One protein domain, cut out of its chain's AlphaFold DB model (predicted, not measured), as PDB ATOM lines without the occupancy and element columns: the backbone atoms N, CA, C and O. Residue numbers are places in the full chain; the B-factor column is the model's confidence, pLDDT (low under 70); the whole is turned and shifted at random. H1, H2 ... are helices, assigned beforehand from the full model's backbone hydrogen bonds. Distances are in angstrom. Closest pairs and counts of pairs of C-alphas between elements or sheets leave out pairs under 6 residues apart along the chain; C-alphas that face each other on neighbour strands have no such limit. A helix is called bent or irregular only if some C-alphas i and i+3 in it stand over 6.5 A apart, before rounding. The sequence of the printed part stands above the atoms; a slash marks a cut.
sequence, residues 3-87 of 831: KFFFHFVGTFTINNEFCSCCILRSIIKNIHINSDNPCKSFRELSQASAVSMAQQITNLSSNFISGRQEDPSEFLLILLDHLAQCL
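This is residues 3 to 87 of the 831 residues of the protein "Hypothetical protein" of Rotaria sp. Silwood2 (UniProt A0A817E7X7). H2 and H3 make a long helical hairpin; H4 crosses near its open end, and short H1 packs on H2. Residues 35 to 41, round the hairpin's turn, and 68 to 73 stick out. The 85 printed residues include four named helices, H1 to H4 in order: all helix. The whole is only just compact, close to loose: radius of gyration of the C-alphas 13.8 A, spans 39 by 30 by 24 A.

Start at H1, residues 3 to 8, which touches the hub, H2, residues 20 to 36, at a steep tilt of 60 degrees; the closest C-alphas, of Phe 5 and Arg 25, are 5.4 A apart. H3, residues 42 to 55, touches H2 at a shallow tilt of 8 degrees, opposite ways, with the C-alphas of Ile 27 and Ser 49 closest at 5.5 A. H4, residues 72 to 85, touches H2 about perpendicular, at 77 degrees, with residues 79 to 83 alone; the C-alphas of Ser 20 and Leu 83 are closest, 6.0 A. H3 and H4 are apart. Every O i to N i+4 pair is within hydrogen-bond range in H1, H3 and H4, but 10 of 13 in H2.

Find C-alpha 3 at (57.709, 9.073, -34.909), where H1 begins. H2 runs 26.3 A, only just irregular: C-alphas 33 and 36 are 7.0 A apart. H3 runs 19.8 A; H4 runs 19.7 A to C-alpha 85 at (39.547, 3.920, -30.373).

The printed part has no cut. Links H1 to H2 and H3 to H4 are long. Look for pLDDT under 70 in residues 3 to 17 and 32 to 49.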
ATOM      1  N   LYS A   3      56.960  10.253 -35.408       39.06
ATOM      2  CA  LYS A   3      57.709   9.073 -34.909       39.06
ATOM      3  C   LYS A   3      56.812   7.975 -34.308       39.06
ATOM      4  O   LYS A   3      57.138   6.799 -34.432       39.06
ATOM      5  N   PHE A   4      55.679   8.340 -33.706       46.16
ATOM      6  CA  PHE A   4      54.706   7.397 -33.143       46.16
ATOM      7  C   PHE A   4      53.999   6.599 -34.253       46.16
ATOM      8  O   PHE A   4      54.020   5.372 -34.229       46.16
ATOM      9  N   PHE A   5      53.488   7.265 -35.296       46.09
ATOM     10  CA  PHE A   5      52.920   6.564 -36.457       46.09
ATOM     11  C   PHE A   5      53.979   5.762 -37.232       46.09
ATOM     12  O   PHE A   5      53.686   4.677 -37.732       46.09
ATOM     13  N   PHE A   6      55.225   6.242 -37.314       42.69
ATOM     14  CA  PHE A   6      56.287   5.516 -38.016       42.69
ATOM     15  C   PHE A   6      56.684   4.214 -37.299       42.69
ATOM     16  O   PHE A   6      56.661   3.153 -37.928       42.69
ATOM     17  N   HIS A   7      56.998   4.280 -35.999       38.44
ATOM     18  CA  HIS A   7      57.584   3.164 -35.241       38.44
ATOM     19  C   HIS A   7      56.601   2.405 -34.337       38.44
ATOM     20  O   HIS A   7      56.747   1.197 -34.190       38.44
ATOM     21  N   PHE A   8      55.638   3.091 -33.715       37.41
ATOM     22  CA  PHE A   8      54.867   2.556 -32.581       37.41
ATOM     23  C   PHE A   8      53.569   1.857 -32.999       37.41
ATOM     24  O   PHE A   8      53.185   0.848 -32.412       37.41
ATOM     25  N   VAL A   9      52.920   2.349 -34.058       42.47
ATOM     26  CA  VAL A   9      51.803   1.643 -34.697       42.47
ATOM     27  C   VAL A   9      52.352   0.368 -35.345       42.47
ATOM     28  O   VAL A   9      52.979   0.414 -36.405       42.47
ATOM     29  N   GLY A  10      52.136  -0.780 -34.704       41.69
ATOM     30  CA  GLY A  10      52.325  -2.101 -35.309       41.69
ATOM     31  C   GLY A  10      51.336  -2.341 -36.456       41.69
ATOM     32  O   GLY A  10      50.631  -1.433 -36.897       41.69
ATOM     33  N   THR A  11      51.238  -3.571 -36.958       37.91
ATOM     34  CA  THR A  11      50.089  -3.967 -37.790       37.91
ATOM     35  C   THR A  11      48.876  -4.210 -36.894       37.91
ATOM     36  O   THR A  11      48.470  -5.350 -36.685       37.91
ATOM     37  N   PHE A  12      48.311  -3.127 -36.351       40.25
ATOM     38  CA  PHE A  12      47.004  -3.124 -35.692       40.25
ATOM     39  C   PHE A  12      45.901  -3.206 -36.756       40.25
ATOM     40  O   PHE A  12      45.172  -2.253 -37.032       40.25
ATOM     41  N   THR A  13      45.826  -4.371 -37.398       37.41
ATOM     42  CA  THR A  13      44.642  -4.823 -38.122       37.41
ATOM     43  C   THR A  13      43.635  -5.302 -37.087       37.41
ATOM     44  O   THR A  13      43.675  -6.462 -36.675       37.41
ATOM     45  N   ILE A  14      42.746  -4.410 -36.662       41.03
ATOM     46  CA  ILE A  14      41.508  -4.814 -35.996       41.03
ATOM     47  C   ILE A  14      40.712  -5.592 -37.054       41.03
ATOM     48  O   ILE A  14      40.265  -5.009 -38.031       41.03
ATOM     49  N   ASN A  15      40.672  -6.920 -36.933       41.50
ATOM     50  CA  ASN A  15      39.753  -7.845 -37.615       41.50
ATOM     51  C   ASN A  15      39.517  -7.675 -39.142       41.50
ATOM     52  O   ASN A  15      38.438  -7.993 -39.629       41.50
ATOM     53  N   ASN A  16      40.524  -7.245 -39.918       46.44
ATOM     54  CA  ASN A  16      40.409  -6.855 -41.346       46.44
ATOM     55  C   ASN A  16      39.492  -5.640 -41.625       46.44
ATOM     56  O   ASN A  16      39.152  -5.373 -42.778       46.44
ATOM     57  N   GLU A  17      39.123  -4.886 -40.595       63.56
ATOM     58  CA  GLU A  17      38.253  -3.715 -40.672       63.56
ATOM     59  C   GLU A  17      39.052  -2.416 -40.899       63.56
ATOM     60  O   GLU A  17      40.288  -2.377 -40.898       63.56
ATOM     61  N   PHE A  18      38.323  -1.329 -41.157       75.81
ATOM     62  CA  PHE A  18      38.880  -0.005 -41.424       75.81
ATOM     63  C   PHE A  18      39.651   0.538 -40.207       75.81
ATOM     64  O   PHE A  18      39.136   0.569 -39.096       75.81
ATOM     65  N   CYS A  19      40.889   0.996 -40.420       82.94
ATOM     66  CA  CYS A  19      41.766   1.471 -39.346       82.94
ATOM     67  C   CYS A  19      42.443   2.796 -39.725       82.94
ATOM     68  O   CYS A  19      43.441   2.827 -40.459       82.94
ATOM     69  N   SER A  20      41.934   3.899 -39.168       85.12
ATOM     70  CA  SER A  20      42.441   5.263 -39.385       85.12
ATOM     71  C   SER A  20      43.938   5.397 -39.079       85.12
ATOM     72  O   SER A  20      44.665   6.070 -39.812       85.12
ATOM     73  N   CYS A  21      44.440   4.696 -38.054       84.44
ATOM     74  CA  CYS A  21      45.868   4.689 -37.722       84.44
ATOM     75  C   CYS A  21      46.739   4.077 -38.831       84.44
ATOM     76  O   CYS A  21      47.813   4.603 -39.134       84.44
ATOM     77  N   CYS A  22      46.284   2.992 -39.462       82.44
ATOM     78  CA  CYS A  22      46.997   2.349 -40.565       82.44
ATOM     79  C   CYS A  22      46.971   3.206 -41.841       82.44
ATOM     80  O   CYS A  22      47.989   3.305 -42.529       82.44
ATOM     81  N   ILE A  23      45.854   3.886 -42.119       82.75
ATOM     82  CA  ILE A  23      45.713   4.786 -43.273       82.75
ATOM     83  C   ILE A  23      46.609   6.022 -43.123       82.75
ATOM     84  O   ILE A  23      47.435   6.282 -44.001       82.75
ATOM     85  N   LEU A  24      46.552   6.731 -41.986       84.69
ATOM     86  CA  LEU A  24      47.438   7.875 -41.732       84.69
ATOM     87  C   LEU A  24      48.918   7.468 -41.739       84.69
ATOM     88  O   LEU A  24      49.755   8.192 -42.279       84.69
ATOM     89  N   ARG A  25      49.258   6.283 -41.215       82.50
ATOM     90  CA  ARG A  25      50.616   5.731 -41.307       82.50
ATOM     91  C   ARG A  25      51.057   5.499 -42.755       82.50
ATOM     92  O   ARG A  25      52.219   5.757 -43.062       82.50
ATOM     93  N   SER A  26      50.165   5.026 -43.626       80.56
ATOM     94  CA  SER A  26      50.442   4.852 -45.059       80.56
ATOM     95  C   SER A  26      50.707   6.198 -45.742       80.56
ATOM     96  O   SER A  26      51.748   6.371 -46.374       80.56
ATOM     97  N   ILE A  27      49.836   7.189 -45.513       80.44
ATOM     98  CA  ILE A  27      49.983   8.560 -46.031       80.44
ATOM     99  C   ILE A  27      51.329   9.165 -45.593       80.44
ATOM    100  O   ILE A  27      52.108   9.603 -46.437       80.44
ATOM    101  N   ILE A  28      51.656   9.117 -44.294       80.81
ATOM    102  CA  ILE A  28      52.926   9.638 -43.756       80.81
ATOM    103  C   ILE A  28      54.133   8.907 -44.366       80.81
ATOM    104  O   ILE A  28      55.098   9.553 -44.765       80.81
ATOM    105  N   LYS A  29      54.096   7.572 -44.485       75.94
ATOM    106  CA  LYS A  29      55.183   6.805 -45.119       75.94
ATOM    107  C   LYS A  29      55.392   7.201 -46.580       75.94
ATOM    108  O   LYS A  29      56.531   7.417 -46.979       75.94
ATOM    109  N   ASN A  30      54.318   7.335 -47.354       73.06
ATOM    110  CA  ASN A  30      54.402   7.650 -48.780       73.06
ATOM    111  C   ASN A  30      54.845   9.100 -49.046       73.06
ATOM    112  O   ASN A  30      55.443   9.363 -50.089       73.06
ATOM    113  N   ILE A  31      54.630  10.013 -48.092       73.94
ATOM    114  CA  ILE A  31      55.199  11.369 -48.105       73.94
ATOM    115  C   ILE A  31      56.691  11.345 -47.730       73.94
ATOM    116  O   ILE A  31      57.511  11.869 -48.481       73.94
ATOM    117  N   HIS A  32      57.064  10.722 -46.604       66.50
ATOM    118  CA  HIS A  32      58.436  10.783 -46.074       66.50
ATOM    119  C   HIS A  32      59.454   9.937 -46.844       66.50
ATOM    120  O   HIS A  32      60.555  10.409 -47.082       66.50
ATOM    121  N   ILE A  33      59.124   8.703 -47.239       58.16
ATOM    122  CA  ILE A  33      60.099   7.767 -47.848       58.16
ATOM    123  C   ILE A  33      60.582   8.256 -49.225       58.16
ATOM    124  O   ILE A  33      61.673   7.910 -49.668       58.16
ATOM    125  N   ASN A  34      59.779   9.079 -49.905       52.12
ATOM    126  CA  ASN A  34      60.035   9.505 -51.278       52.12
ATOM    127  C   ASN A  34      60.691  10.895 -51.393       52.12
ATOM    128  O   ASN A  34      60.862  11.384 -52.510       52.12
ATOM    129  N   SER A  35      61.111  11.521 -50.281       50.41
ATOM    130  CA  SER A  35      61.933  12.745 -50.329       50.41
ATOM    131  C   SER A  35      63.269  12.531 -51.046       50.41
ATOM    132  O   SER A  35      63.799  13.457 -51.659       50.41
ATOM    133  N   ASP A  36      63.780  11.298 -51.010       47.69
ATOM    134  CA  ASP A  36      65.126  10.950 -51.466       47.69
ATOM    135  C   ASP A  36      65.173  10.494 -52.941       47.69
ATOM    136  O   ASP A  36      66.252  10.231 -53.469       47.69
ATOM    137  N   ASN A  37      64.026  10.398 -53.637       47.44
ATOM    138  CA  ASN A  37      63.957  10.005 -55.055       47.44
ATOM    139  C   ASN A  37      62.776  10.669 -55.813       47.44
ATOM    140  O   ASN A  37      61.670  10.125 -55.859       47.44
ATOM    141  N   PRO A  38      62.987  11.831 -56.466       49.44
ATOM    142  CA  PRO A  38      61.915  12.617 -57.085       49.44
ATOM    143  C   PRO A  38      61.511  12.097 -58.480       49.44
ATOM    144  O   PRO A  38      61.897  12.657 -59.510       49.44
ATOM    145  N   CYS A  39      60.703  11.034 -58.529       47.72
ATOM    146  CA  CYS A  39      60.174  10.459 -59.775       47.72
ATOM    147  C   CYS A  39      58.675  10.767 -59.984       47.72
ATOM    148  O   CYS A  39      57.935  10.990 -59.029       47.72
ATOM    149  N   LYS A  40      58.193  10.793 -61.239       41.94
ATOM    150  CA  LYS A  40      56.843  11.318 -61.571       41.94
ATOM    151  C   LYS A  40      55.662  10.565 -60.934       41.94
ATOM    152  O   LYS A  40      54.646  11.197 -60.666       41.94
ATOM    153  N   SER A  41      55.820   9.278 -60.628       48.97
ATOM    154  CA  SER A  41      54.834   8.440 -59.920       48.97
ATOM    155  C   SER A  41      54.550   8.873 -58.468       48.97
ATOM    156  O   SER A  41      53.633   8.366 -57.826       48.97
ATOM    157  N   PHE A  42      55.308   9.837 -57.936       50.19
ATOM    158  CA  PHE A  42      55.145  10.399 -56.593       50.19
ATOM    159  C   PHE A  42      53.749  10.994 -56.323       50.19
ATOM    160  O   PHE A  42      53.170  10.752 -55.258       50.19
ATOM    161  N   ARG A  43      53.191  11.759 -57.277       52.00
ATOM    162  CA  ARG A  43      51.837  12.332 -57.135       52.00
ATOM    163  C   ARG A  43      50.801  11.215 -57.018       52.00
ATOM    164  O   ARG A  43      50.041  11.195 -56.062       52.00
ATOM    165  N   GLU A  44      50.862  10.242 -57.920       55.44
ATOM    166  CA  GLU A  44      49.926   9.116 -58.007       55.44
ATOM    167  C   GLU A  44      49.888   8.279 -56.712       55.44
ATOM    168  O   GLU A  44      48.806   7.956 -56.232       55.44
ATOM    169  N   LEU A  45      51.038   7.978 -56.093       54.16
ATOM    170  CA  LEU A  45      51.113   7.153 -54.872       54.16
ATOM    171  C   LEU A  45      50.668   7.888 -53.594       54.16
ATOM    172  O   LEU A  45      49.988   7.315 -52.735       54.16
ATOM    173  N   SER A  46      51.040   9.164 -53.466       58.62
ATOM    174  CA  SER A  46      50.600  10.007 -52.348       58.62
ATOM    175  C   SER A  46      49.093  10.288 -52.438       58.62
ATOM    176  O   SER A  46      48.365  10.058 -51.468       58.62
ATOM    177  N   GLN A  47      48.600  10.642 -53.630       65.44
ATOM    178  CA  GLN A  47      47.172  10.781 -53.929       65.44
ATOM    179  C   GLN A  47      46.402   9.474 -53.710       65.44
ATOM    180  O   GLN A  47      45.381   9.515 -53.036       65.44
ATOM    181  N   ALA A  48      46.887   8.311 -54.165       66.81
ATOM    182  CA  ALA A  48      46.214   7.024 -53.944       66.81
ATOM    183  C   ALA A  48      45.961   6.722 -52.454       66.81
ATOM    184  O   ALA A  48      44.944   6.124 -52.107       66.81
ATOM    185  N   SER A  49      46.845   7.175 -51.562       68.88
ATOM    186  CA  SER A  49      46.692   6.983 -50.114       68.88
ATOM    187  C   SER A  49      45.593   7.877 -49.522       68.88
ATOM    188  O   SER A  49      44.792   7.413 -48.714       68.88
ATOM    189  N   ALA A  50      45.511   9.139 -49.960       74.75
ATOM    190  CA  ALA A  50      44.445  10.065 -49.564       74.75
ATOM    191  C   ALA A  50      43.089   9.703 -50.203       74.75
ATOM    192  O   ALA A  50      42.059   9.728 -49.536       74.75
ATOM    193  N   VAL A  51      43.092   9.285 -51.472       78.56
ATOM    194  CA  VAL A  51      41.915   8.785 -52.198       78.56
ATOM    195  C   VAL A  51      41.371   7.516 -51.547       78.56
ATOM    196  O   VAL A  51      40.162   7.410 -51.387       78.56
ATOM    197  N   SER A  52      42.229   6.594 -51.094       76.81
ATOM    198  CA  SER A  52      41.798   5.413 -50.329       76.81
ATOM    199  C   SER A  52      41.076   5.798 -49.028       76.81
ATOM    200  O   SER A  52      40.057   5.199 -48.691       76.81
ATOM    201  N   MET A  53      41.526   6.856 -48.338       80.44
ATOM    202  CA  MET A  53      40.818   7.390 -47.167       80.44
ATOM    203  C   MET A  53      39.458   7.998 -47.544       80.44
ATOM    204  O   MET A  53      38.460   7.700 -46.898       80.44
ATOM    205  N   ALA A  54      39.399   8.802 -48.611       82.81
ATOM    206  CA  ALA A  54      38.162   9.429 -49.085       82.81
ATOM    207  C   ALA A  54      37.131   8.409 -49.614       82.81
ATOM    208  O   ALA A  54      35.935   8.576 -49.398       82.81
ATOM    209  N   GLN A  55      37.583   7.324 -50.248       81.50
ATOM    210  CA  GLN A  55      36.737   6.210 -50.693       81.50
ATOM    211  C   GLN A  55      36.179   5.383 -49.526       81.50
ATOM    212  O   GLN A  55      35.118   4.782 -49.661       81.50
ATOM    213  N   GLN A  56      36.886   5.347 -48.394       82.62
ATOM    214  CA  GLN A  56      36.503   4.600 -47.193       82.62
ATOM    215  C   GLN A  56      35.905   5.505 -46.100       82.62
ATOM    216  O   GLN A  56      35.725   5.062 -44.970       82.62
ATOM    217  N   ILE A  57      35.566   6.762 -46.414       83.69
ATOM    218  CA  ILE A  57      35.075   7.742 -45.430       83.69
ATOM    219  C   ILE A  57      33.740   7.332 -44.779       83.69
ATOM    220  O   ILE A  57      33.506   7.646 -43.616       83.69
ATOM    221  N   THR A  58      32.929   6.527 -45.473       85.69
ATOM    222  CA  THR A  58      31.714   5.880 -44.937       85.69
ATOM    223  C   THR A  58      31.994   4.949 -43.756       85.69
ATOM    224  O   THR A  58      31.107   4.680 -42.952       85.69
ATOM    225  N   ASN A  59      33.225   4.440 -43.654       86.06
ATOM    226  CA  ASN A  59      33.679   3.579 -42.563       86.06
ATOM    227  C   ASN A  59      34.225   4.412 -41.388       86.06
ATOM    228  O   ASN A  59      34.371   3.890 -40.289       86.06
ATOM    229  N   LEU A  60      34.518   5.700 -41.615       84.31
ATOM    230  CA  LEU A  60      34.821   6.672 -40.565       84.31
ATOM    231  C   LEU A  60      33.527   7.207 -39.927       84.31
ATOM    232  O   LEU A  60      33.492   7.420 -38.722       84.31
ATOM    233  N   SER A  61      32.467   7.407 -40.716       86.00
ATOM    234  CA  SER A  61      31.094   7.611 -40.234       86.00
ATOM    235  C   SER A  61      30.089   7.347 -41.352       86.00
ATOM    236  O   SER A  61      30.306   7.760 -42.491       86.00
ATOM    237  N   SER A  62      28.949   6.741 -41.014       85.12
ATOM    238  CA  SER A  62      27.819   6.555 -41.932       85.12
ATOM    239  C   SER A  62      27.138   7.867 -42.349       85.12
ATOM    240  O   SER A  62      26.368   7.858 -43.310       85.12
ATOM    241  N   ASN A  63      27.434   8.988 -41.675       87.00
ATOM    242  CA  ASN A  63      27.007  10.326 -42.098       87.00
ATOM    243  C   ASN A  63      27.713  10.775 -43.388       87.00
ATOM    244  O   ASN A  63      27.085  11.404 -44.238       87.00
ATOM    245  N   PHE A  64      29.009  10.466 -43.534       89.12
ATOM    246  CA  PHE A  64      29.830  10.979 -44.630       89.12
ATOM    247  C   PHE A  64      29.579  10.218 -45.927       89.12
ATOM    248  O   PHE A  64      29.729   8.996 -45.995       89.12
ATOM    249  N   ILE A  65      29.270  10.950 -46.996       86.75
ATOM    250  CA  ILE A  65      28.975  10.367 -48.304       86.75
ATOM    251  C   ILE A  65      30.098  10.736 -49.271       86.75
ATOM    252  O   ILE A  65      30.241  11.886 -49.685       86.75
ATOM    253  N   SER A  66      30.887   9.735 -49.677       86.06
ATOM    254  CA  SER A  66      32.004   9.922 -50.611       86.06
ATOM    255  C   SER A  66      31.558  10.671 -51.877       86.06
ATOM    256  O   SER A  66      30.668  10.222 -52.600       86.06
ATOM    257  N   GLY A  67      32.196  11.812 -52.150       84.88
ATOM    258  CA  GLY A  67      31.856  12.713 -53.259       84.88
ATOM    259  C   GLY A  67      30.956  13.903 -52.895       84.88
ATOM    260  O   GLY A  67      30.652  14.701 -53.783       84.88
ATOM    261  N   ARG A  68      30.540  14.064 -51.630       88.19
ATOM    262  CA  ARG A  68      29.932  15.306 -51.118       88.19
ATOM    263  C   ARG A  68      30.971  16.259 -50.521       88.19
ATOM    264  O   ARG A  68      32.114  15.882 -50.279       88.19
ATOM    265  N   GLN A  69      30.552  17.507 -50.307       89.81
ATOM    266  CA  GLN A  69      31.227  18.433 -49.394       89.81
ATOM    267  C   GLN A  69      30.672  18.199 -47.983       89.81
ATOM    268  O   GLN A  69      29.456  18.127 -47.830       89.81
ATOM    269  N   GLU A  70      31.560  18.091 -46.997       90.56
ATOM    270  CA  GLU A  70      31.267  17.768 -45.594       90.56
ATOM    271  C   GLU A  70      32.057  18.738 -44.683       90.56
ATOM    272  O   GLU A  70      33.030  19.354 -45.136       90.56
ATOM    273  N   ASP A  71      31.675  18.903 -43.411       90.94
ATOM    274  CA  ASP A  71      32.348  19.862 -42.515       90.94
ATOM    275  C   ASP A  71      33.712  19.322 -42.004       90.94
ATOM    276  O   ASP A  71      33.773  18.238 -41.413       90.94
ATOM    277  N   PRO A  72      34.829  20.066 -42.166       92.19
ATOM    278  CA  PRO A  72      36.159  19.611 -41.755       92.19
ATOM    279  C   PRO A  72      36.339  19.523 -40.230       92.19
ATOM    280  O   PRO A  72      37.280  18.876 -39.772       92.19
ATOM    281  N   SER A  73      35.470  20.155 -39.436       92.31
ATOM    282  CA  SER A  73      35.440  20.017 -37.977       92.31
ATOM    283  C   SER A  73      34.688  18.762 -37.529       92.31
ATOM    284  O   SER A  73      35.191  18.073 -36.646       92.31
ATOM    285  N   GLU A  74      33.579  18.382 -38.180       92.81
ATOM    286  CA  GLU A  74      32.942  17.071 -37.950       92.81
ATOM    287  C   GLU A  74      33.922  15.949 -38.325       92.81
ATOM    288  O   GLU A  74      34.161  15.035 -37.537       92.81
ATOM    289  N   PHE A  75      34.589  16.076 -39.479       93.38
ATOM    290  CA  PHE A  75      35.634  15.140 -39.899       93.38
ATOM    291  C   PHE A  75      36.803  15.070 -38.903       93.38
ATOM    292  O   PHE A  75      37.275  13.975 -38.608       93.38
ATOM    293  N   LEU A  76      37.256  16.206 -38.355       94.19
ATOM    294  CA  LEU A  76      38.321  16.241 -37.345       94.19
ATOM    295  C   LEU A  76      37.920  15.519 -36.052       94.19
ATOM    296  O   LEU A  76      38.716  14.734 -35.542       94.19
ATOM    297  N   LEU A  77      36.716  15.779 -35.532       93.75
ATOM    298  CA  LEU A  77      36.217  15.163 -34.298       93.75
ATOM    299  C   LEU A  77      36.119  13.643 -34.458       93.75
ATOM    300  O   LEU A  77      36.792  12.906 -33.741       93.75
ATOM    301  N   ILE A  78      35.391  13.185 -35.479       92.75
ATOM    302  CA  ILE A  78      35.185  11.757 -35.749       92.75
ATOM    303  C   ILE A  78      36.520  11.054 -36.062       92.75
ATOM    304  O   ILE A  78      36.723   9.901 -35.677       92.75
ATOM    305  N   LEU A  79      37.471  11.734 -36.718       91.94
ATOM    306  CA  LEU A  79      38.815  11.197 -36.927       91.94
ATOM    307  C   LEU A  79      39.600  11.059 -35.616       91.94
ATOM    308  O   LEU A  79      40.270  10.044 -35.442       91.94
ATOM    309  N   LEU A  80      39.532  12.029 -34.700       92.12
ATOM    310  CA  LEU A  80      40.189  11.932 -33.393       92.12
ATOM    311  C   LEU A  80      39.574  10.817 -32.536       92.12
ATOM    312  O   LEU A  80      40.330  10.009 -31.998       92.12
ATOM    313  N   ASP A  81      38.243  10.695 -32.504       90.12
ATOM    314  CA  ASP A  81      37.541   9.601 -31.821       90.12
ATOM    315  C   ASP A  81      37.959   8.228 -32.370       90.12
ATOM    316  O   ASP A  81      38.392   7.356 -31.613       90.12
ATOM    317  N   HIS A  82      37.926   8.035 -33.694       88.56
ATOM    318  CA  HIS A  82      38.354   6.770 -34.297       88.56
ATOM    319  C   HIS A  82      39.854   6.494 -34.111       88.56
ATOM    320  O   HIS A  82      40.243   5.336 -33.956       88.56
ATOM    321  N   LEU A  83      40.720   7.515 -34.101       87.88
ATOM    322  CA  LEU A  83      42.144   7.331 -33.791       87.88
ATOM    323  C   LEU A  83      42.364   6.950 -32.324       87.88
ATOM    324  O   LEU A  83      43.230   6.118 -32.057       87.88
ATOM    325  N   ALA A  84      41.592   7.519 -31.393       87.31
ATOM    326  CA  ALA A  84      41.636   7.148 -29.985       87.31
ATOM    327  C   ALA A  84      41.193   5.688 -29.812       87.31
ATOM    328  O   ALA A  84      41.939   4.895 -29.241       87.31
ATOM    329  N   GLN A  85      40.054   5.299 -30.394       85.25
ATOM    330  CA  GLN A  85      39.547   3.920 -30.373       85.25
ATOM    331  C   GLN A  85      40.542   2.918 -30.984       85.25
ATOM    332  O   GLN A  85      40.810   1.885 -30.376       85.25
ATOM    333  N   CYS A  86      41.175   3.247 -32.120       82.75
ATOM    334  CA  CYS A  86      42.220   2.422 -32.754       82.75
ATOM    335  C   CYS A  86      43.474   2.190 -31.881       82.75
ATOM    336  O   CYS A  86      44.323   1.378 -32.253       82.75
ATOM    337  N   LEU A  87      43.645   2.948 -30.792       77.44
ATOM    338  CA  LEU A  87      44.826   2.931 -29.920       77.44
ATOM    339  C   LEU A  87      44.503   2.584 -28.458       77.44
ATOM    340  O   LEU A  87      45.422   2.511 -27.642       77.44
TER     341      LEU A  87